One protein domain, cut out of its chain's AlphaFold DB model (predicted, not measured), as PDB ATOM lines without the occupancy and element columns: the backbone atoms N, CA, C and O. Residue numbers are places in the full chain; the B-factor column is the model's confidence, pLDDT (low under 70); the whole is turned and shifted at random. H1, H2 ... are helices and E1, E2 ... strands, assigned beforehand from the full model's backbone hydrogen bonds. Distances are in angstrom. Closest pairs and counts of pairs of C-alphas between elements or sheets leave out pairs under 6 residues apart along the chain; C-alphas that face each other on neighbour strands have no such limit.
ATOM      1  N   VAL A 254     -22.421 -10.385 -30.199       85.19
ATOM      2  CA  VAL A 254     -23.661  -9.690 -29.845       85.19
ATOM      3  C   VAL A 254     -24.771 -10.251 -30.723       85.19
ATOM      4  O   VAL A 254     -24.685 -10.215 -31.949       85.19
ATOM      5  N   ILE A 255     -25.798 -10.804 -30.090       84.31
ATOM      6  CA  ILE A 255     -26.924 -11.471 -30.739       84.31
ATOM      7  C   ILE A 255     -28.158 -10.602 -30.531       84.31
ATOM      8  O   ILE A 255     -28.559 -10.339 -29.398       84.31
ATOM      9  N   ARG A 256     -28.773 -10.168 -31.630       80.00
ATOM     10  CA  ARG A 256     -30.041  -9.439 -31.622       80.00
ATOM     11  C   ARG A 256     -31.137 -10.348 -32.153       80.00
ATOM     12  O   ARG A 256     -30.987 -10.941 -33.218       80.00
ATOM     13  N   MET A 257     -32.228 -10.445 -31.409       80.00
ATOM     14  CA  MET A 257     -33.372 -11.287 -31.745       80.00
ATOM     15  C   MET A 257     -34.661 -10.461 -31.659       80.00
ATOM     16  O   MET A 257     -34.674  -9.444 -30.955       80.00
ATOM     17  N   PRO A 258     -35.745 -10.872 -32.342       81.31
ATOM     18  CA  PRO A 258     -37.073 -10.318 -32.098       81.31
ATOM     19  C   PRO A 258     -37.443 -10.373 -30.609       81.31
ATOM     20  O   PRO A 258     -36.877 -11.169 -29.856       81.31
ATOM     21  N   GLU A 259     -38.377  -9.519 -30.193       77.56
ATOM     22  CA  GLU A 259     -38.878  -9.483 -28.818       77.56
ATOM     23  C   GLU A 259     -39.270 -10.885 -28.323       77.56
ATOM     24  O   GLU A 259     -40.039 -11.608 -28.958       77.56
ATOM     25  N   GLY A 260     -38.679 -11.274 -27.197       71.19
ATOM     26  CA  GLY A 260     -38.805 -12.601 -26.611       71.19
ATOM     27  C   GLY A 260     -37.799 -12.790 -25.481       71.19
ATOM     28  O   GLY A 260     -36.663 -12.302 -25.550       71.19
ATOM     29  N   GLU A 261     -38.220 -13.474 -24.421       70.25
ATOM     30  CA  GLU A 261     -37.361 -13.804 -23.289       70.25
ATOM     31  C   GLU A 261     -36.783 -15.208 -23.476       70.25
ATOM     32  O   GLU A 261     -37.518 -16.185 -23.619       70.25
ATOM     33  N   ILE A 262     -35.452 -15.308 -23.492       75.62
ATOM     34  CA  ILE A 262     -34.787 -16.599 -23.324       75.62
ATOM     35  C   ILE A 262     -34.832 -16.910 -21.829       75.62
ATOM     36  O   ILE A 262     -34.186 -16.224 -21.039       75.62
ATOM     37  N   THR A 263     -35.582 -17.944 -21.456       72.50
ATOM     38  CA  THR A 263     -35.743 -18.368 -20.059       72.50
ATOM     39  C   THR A 263     -34.442 -18.885 -19.451       72.50
ATOM     40  O   THR A 263     -34.160 -18.626 -18.284       72.50
ATOM     41  N   GLU A 264     -33.621 -19.581 -20.242       79.12
ATOM     42  CA  GLU A 264     -32.357 -20.161 -19.791       79.12
ATOM     43  C   GLU A 264     -31.210 -19.772 -20.724       79.12
ATOM     44  O   GLU A 264     -31.096 -20.246 -21.855       79.12
ATOM     45  N   LEU A 265     -30.340 -18.885 -20.240       82.88
ATOM     46  CA  LEU A 265     -29.131 -18.493 -20.953       82.88
ATOM     47  C   LEU A 265     -27.958 -19.408 -20.578       82.88
ATOM     48  O   LEU A 265     -27.736 -19.668 -19.390       82.88
ATOM     49  N   PRO A 266     -27.144 -19.848 -21.556       80.50
ATOM     50  CA  PRO A 266     -25.894 -20.528 -21.250       80.50
ATOM     51  C   PRO A 266     -24.939 -19.565 -20.536       80.50
ATOM     52  O   PRO A 266     -24.947 -18.368 -20.803       80.50
ATOM     53  N   HIS A 267     -24.036 -20.087 -19.699       80.00
ATOM     54  CA  HIS A 267     -23.079 -19.268 -18.932       80.00
ATOM     55  C   HIS A 267     -22.203 -18.328 -19.779       80.00
ATOM     56  O   HIS A 267     -21.663 -17.357 -19.254       80.00
ATOM     57  N   ALA A 268     -22.041 -18.620 -21.073       80.50
ATOM     58  CA  ALA A 268     -21.283 -17.794 -22.006       80.50
ATOM     59  C   ALA A 268     -22.034 -16.529 -22.457       80.50
ATOM     60  O   ALA A 268     -21.390 -15.595 -22.933       80.50
ATOM     61  N   LEU A 269     -23.367 -16.490 -22.325       85.62
ATOM     62  CA  LEU A 269     -24.229 -15.393 -22.765       85.62
ATOM     63  C   LEU A 269     -24.885 -14.692 -21.569       85.62
ATOM     64  O   LEU A 269     -25.290 -15.313 -20.589       85.62
ATOM     65  N   LYS A 270     -25.056 -13.380 -21.689       87.06
ATOM     66  CA  LYS A 270     -25.842 -12.540 -20.780       87.06
ATOM     67  C   LYS A 270     -26.680 -11.549 -21.581       87.06
ATOM     68  O   LYS A 270     -26.403 -11.316 -22.757       87.06
ATOM     69  N   LYS A 271     -27.702 -10.955 -20.963       86.75
ATOM     70  CA  LYS A 271     -28.433  -9.840 -21.582       86.75
ATOM     71  C   LYS A 271     -27.455  -8.686 -21.835       86.75
ATOM     72  O   LYS A 271     -26.595  -8.417 -20.999       86.75
ATOM     73  N   ALA A 272     -27.531  -8.079 -23.014       83.62
ATOM     74  CA  ALA A 272     -26.652  -6.981 -23.386       83.62
ATOM     75  C   ALA A 272     -27.045  -5.715 -22.619       83.62
ATOM     76  O   ALA A 272     -28.232  -5.369 -22.557       83.62
ATOM     77  N   GLU A 273     -26.052  -5.018 -22.072       81.31
ATOM     78  CA  GLU A 273     -26.277  -3.756 -21.368       81.31
ATOM     79  C   GLU A 273     -26.684  -2.652 -22.363       81.31
ATOM     80  O   GLU A 273     -26.354  -2.742 -23.551       81.31
ATOM     81  N   PRO A 274     -27.352  -1.570 -21.923       76.12
ATOM     82  CA  PRO A 274     -27.745  -0.471 -22.813       76.12
ATOM     83  C   PRO A 274     -26.569   0.130 -23.603       76.12
ATOM     84  O   PRO A 274     -26.721   0.512 -24.762       76.12
ATOM     85  N   ALA A 275     -25.376   0.161 -23.000       71.88
ATOM     86  CA  ALA A 275     -24.151   0.606 -23.661       71.88
ATOM     87  C   ALA A 275     -23.751  -0.308 -24.836       71.88
ATOM     88  O   ALA A 275     -23.398   0.189 -25.903       71.88
ATOM     89  N   ASP A 276     -23.881  -1.628 -24.673       71.94
ATOM     90  CA  ASP A 276     -23.581  -2.611 -25.722       71.94
ATOM     91  C   ASP A 276     -24.558  -2.480 -26.899       71.94
ATOM     92  O   ASP A 276     -24.177  -2.591 -28.065       71.94
ATOM     93  N   GLN A 277     -25.830  -2.206 -26.594       69.62
ATOM     94  CA  GLN A 277     -26.873  -1.991 -27.599       69.62
ATOM     95  C   GLN A 277     -26.618  -0.716 -28.413       69.62
ATOM     96  O   GLN A 277     -26.838  -0.703 -29.626       69.62
ATOM     97  N   LEU A 278     -26.114   0.339 -27.763       69.19
ATOM     98  CA  LEU A 278     -25.756   1.601 -28.410       69.19
ATOM     99  C   LEU A 278     -24.508   1.474 -29.297       69.19
ATOM    100  O   LEU A 278     -24.455   2.069 -30.372       69.19
ATOM    101  N   GLU A 279     -23.493   0.718 -28.873       70.88
ATOM    102  CA  GLU A 279     -22.330   0.430 -29.725       70.88
ATOM    103  C   GLU A 279     -22.735  -0.376 -30.964       70.88
ATOM    104  O   GLU A 279     -22.322  -0.060 -32.082       70.88
ATOM    105  N   PHE A 280     -23.607  -1.371 -30.788       68.56
ATOM    106  CA  PHE A 280     -24.095  -2.197 -31.888       68.56
ATOM    107  C   PHE A 280     -24.971  -1.417 -32.881       68.56
ATOM    108  O   PHE A 280     -24.833  -1.593 -34.097       68.56
ATOM    109  N   SER A 281     -25.857  -0.535 -32.404       67.81
ATOM    110  CA  SER A 281     -26.687   0.304 -33.282       67.81
ATOM    111  C   SER A 281     -25.830   1.262 -34.114       67.81
ATOM    112  O   SER A 281     -26.018   1.366 -35.327       67.81
ATOM    113  N   LYS A 282     -24.800   1.866 -33.502       68.44
ATOM    114  CA  LYS A 282     -23.808   2.694 -34.207       68.44
ATOM    115  C   LYS A 282     -23.015   1.903 -35.251       68.44
ATOM    116  O   LYS A 282     -22.742   2.427 -36.329       68.44
ATOM    117  N   ALA A 283     -22.642   0.658 -34.954       65.88
ATOM    118  CA  ALA A 283     -21.861  -0.179 -35.868       65.88
ATOM    119  C   ALA A 283     -22.685  -0.711 -37.057       65.88
ATOM    120  O   ALA A 283     -22.184  -0.759 -38.183       65.88
ATOM    121  N   SER A 284     -23.940  -1.098 -36.809       63.03
ATOM    122  CA  SER A 284     -24.830  -1.717 -37.803       63.03
ATOM    123  C   SER A 284     -25.546  -0.720 -38.716       63.03
ATOM    124  O   SER A 284     -26.094  -1.135 -39.734       63.03
ATOM    125  N   GLY A 285     -25.561   0.578 -38.383       60.12
ATOM    126  CA  GLY A 285     -26.261   1.601 -39.174       60.12
ATOM    127  C   GLY A 285     -27.787   1.425 -39.212       60.12
ATOM    128  O   GLY A 285     -28.461   2.079 -40.002       60.12
ATOM    129  N   SER A 286     -28.332   0.537 -38.374       56.69
ATOM    130  CA  SER A 286     -29.761   0.256 -38.237       56.69
ATOM    131  C   SER A 286     -30.326   1.076 -37.083       56.69
ATOM    132  O   SER A 286     -29.853   0.952 -35.951       56.69
ATOM    133  N   GLU A 287     -31.401   1.827 -37.333       53.28
ATOM    134  CA  GLU A 287     -32.218   2.393 -36.258       53.28
ATOM    135  C   GLU A 287     -32.710   1.276 -35.324       53.28
ATOM    136  O   GLU A 287     -33.008   0.145 -35.738       53.28
ATOM    137  N   LEU A 288     -32.728   1.580 -34.027       53.88
ATOM    138  CA  LEU A 288     -33.228   0.699 -32.981       53.88
ATOM    139  C   LEU A 288     -34.731   0.479 -33.202       53.88
ATOM    140  O   LEU A 288     -35.546   1.269 -32.748       53.88
ATOM    141  N   THR A 289     -35.133  -0.608 -33.865       53.66
ATOM    142  CA  THR A 289     -36.484  -1.142 -33.651       53.66
ATOM    143  C   THR A 289     -36.654  -1.419 -32.155       53.66
ATOM    144  O   THR A 289     -35.957  -2.272 -31.604       53.66
ATOM    145  N   GLU A 290     -37.568  -0.683 -31.510       59.06
ATOM    146  CA  GLU A 290     -37.803  -0.627 -30.052       59.06
ATOM    147  C   GLU A 290     -38.178  -1.977 -29.400       59.06
ATOM    148  O   GLU A 290     -38.290  -2.072 -28.184       59.06
ATOM    149  N   LYS A 291     -38.342  -3.043 -30.193       64.81
ATOM    150  CA  LYS A 291     -38.822  -4.368 -29.772       64.81
ATOM    151  C   LYS A 291     -37.838  -5.489 -30.124       64.81
ATOM    152  O   LYS A 291     -38.172  -6.420 -30.856       64.81
ATOM    153  N   ALA A 292     -36.592  -5.381 -29.663       72.44
ATOM    154  CA  ALA A 292     -35.574  -6.410 -29.876       72.44
ATOM    155  C   ALA A 292     -34.870  -6.791 -28.569       72.44
ATOM    156  O   ALA A 292     -34.427  -5.927 -27.814       72.44
ATOM    157  N   SER A 293     -34.709  -8.095 -28.340       82.12
ATOM    158  CA  SER A 293     -33.887  -8.619 -27.249       82.12
ATOM    159  C   SER A 293     -32.436  -8.729 -27.717       82.12
ATOM    160  O   SER A 293     -32.159  -9.284 -28.782       82.12
ATOM    161  N   CYS A 294     -31.499  -8.208 -26.925       85.75
ATOM    162  CA  CYS A 294     -30.075  -8.247 -27.238       85.75
ATOM    163  C   CYS A 294     -29.302  -9.013 -26.161       85.75
ATOM    164  O   CYS A 294     -29.489  -8.790 -24.963       85.75
ATOM    165  N   TYR A 295     -28.429  -9.912 -26.602       87.31
ATOM    166  CA  TYR A 295     -27.596 -10.762 -25.764       87.31
ATOM    167  C   TYR A 295     -26.139 -10.616 -26.178       87.31
ATOM    168  O   TYR A 295     -25.828 -10.402 -27.347       87.31
ATOM    169  N   LYS A 296     -25.234 -10.739 -25.217       87.62
ATOM    170  CA  LYS A 296     -23.797 -10.583 -25.403       87.62
ATOM    171  C   LYS A 296     -23.067 -11.732 -24.735       87.62
ATOM    172  O   LYS A 296     -23.405 -12.111 -23.616       87.62
ATOM    173  N   GLY A 297     -22.029 -12.241 -25.381       86.62
ATOM    174  CA  GLY A 297     -21.169 -13.245 -24.774       86.62
ATOM    175  C   GLY A 297     -19.821 -13.393 -25.438       86.62
ATOM    176  O   GLY A 297     -19.504 -12.686 -26.394       86.62
ATOM    177  N   VAL A 298     -19.024 -14.299 -24.881       87.31
ATOM    178  CA  VAL A 298     -17.650 -14.553 -25.317       87.31
ATOM    179  C   VAL A 298     -17.494 -16.021 -25.682       87.31
ATOM    180  O   VAL A 298     -17.903 -16.907 -24.932       87.31
ATOM    181  N   PHE A 299     -16.897 -16.258 -26.843       88.44
ATOM    182  CA  PHE A 299     -16.674 -17.567 -27.438       88.44
ATOM    183  C   PHE A 299     -15.177 -17.768 -27.686       88.44
ATOM    184  O   PHE A 299     -14.457 -16.812 -27.961       88.44
ATOM    185  N   TYR A 300     -14.719 -19.016 -27.583       89.06
ATOM    186  CA  TYR A 300     -13.296 -19.374 -27.703       89.06
ATOM    187  C   TYR A 300     -13.009 -20.402 -28.805       89.06
ATOM    188  O   TYR A 300     -11.854 -20.615 -29.141       89.06
ATOM    189  N   ASN A 301     -14.047 -21.051 -29.347       87.56
ATOM    190  CA  ASN A 301     -13.905 -22.086 -30.374       87.56
ATOM    191  C   ASN A 301     -14.698 -21.736 -31.630       87.56
ATOM    192  O   ASN A 301     -14.129 -21.525 -32.691       87.56
ATOM    193  N   TYR A 302     -16.026 -21.722 -31.514       86.00
ATOM    194  CA  TYR A 302     -16.927 -21.493 -32.635       86.00
ATOM    195  C   TYR A 302     -18.282 -20.975 -32.148       86.00
ATOM    196  O   TYR A 302     -18.666 -21.163 -30.990       86.00
ATOM    197  N   LEU A 303     -19.012 -20.351 -33.070       85.31
ATOM    198  CA  LEU A 303     -20.432 -20.034 -32.972       85.31
ATOM    199  C   LEU A 303     -21.120 -20.684 -34.177       85.31
ATOM    200  O   LEU A 303     -20.655 -20.525 -35.302       85.31
TER     201      LEU A 303
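Overview. This is residues 254 to 303 of the 383 residues of the protein "Diacylglycerol kinase (ATP)" of Aegilops tauschii subsp. strangulata (UniProt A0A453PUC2). A small sheet of three strands, with the long strand E3 in the middle, has one helix, H1, crossing over one of its faces and no named helix on the other. H1 covers E1 and E3 and runs across the strands, while residues 259 to 268 swing from one edge strand, E1, to the other, E2, and residues 282 to 287, of which 282 to 284 belong to H1, stick out. The printed part has 50 residues with three named strands and one named helix, in the order E1, E2, H1, E3, and its class is mixed, helices and strands. The sheet's order is E1, E3, E2, antiparallel throughout. The whole is only just compact, close to loose, with a radius of gyration of the C-alphas of 11.4 A and spans of 30 by 23 by 17 A.

Along the chain. The printed part begins with strand E1, residues 254 to 258, whose first C-alpha, Val 254, is at (-23.661, -9.690, -29.845); it is 13.6 A long. After a short link of 10 residues comes strand E2, residues 269 to 271. A tight link of 2 residues leads to helix H1, residues 274 to 284, 15.3 A long, with C-alpha 274 at (-27.745, -0.471, -22.813). A short link of 7 residues then leads to strand E3, residues 292 to 299, 22.1 A long, which ends with C-alpha 299 at (-16.674, -17.567, -27.438).

Arrangement. E3 is the inner strand, and E1 and E2 are the edge strands. E1 and E3 are antiparallel, at 152 degrees between their directions, with N 255 and O 295 at 2.8 A and N 257 and O 293 at 2.9 A, within hydrogen-bond range. E3 and E2 are antiparallel at 149 degrees, with N 270 and O 296 at 2.8 A and N 296 and O 270 at 2.8 A, also within range. E1 and E2, which follow each other in the chain, are apart. H1 is on the sheet, at a height over the sheet of 10.1 A. It lies over E1 and E3, and on the local plane its line and that of E1 stand at 88 degrees, across the strands. The closest C-alphas of H1 and E3 are those of Gln 277 and Cys 294, 7.0 A apart; those of H1 and E1 are Phe 280 and Val 254, 7.8 A apart. In H1 every O i to N i+4 pair is within hydrogen-bond range.

Size, cuts and confidence. The two C-alphas farthest apart are those of Glu 290 and Asn 301, 32.1 A. The printed part has no cut, and no link is long. The mean pLDDT of the printed part is 75.9; residues 277 to 278 and 280 to 291 are under 70.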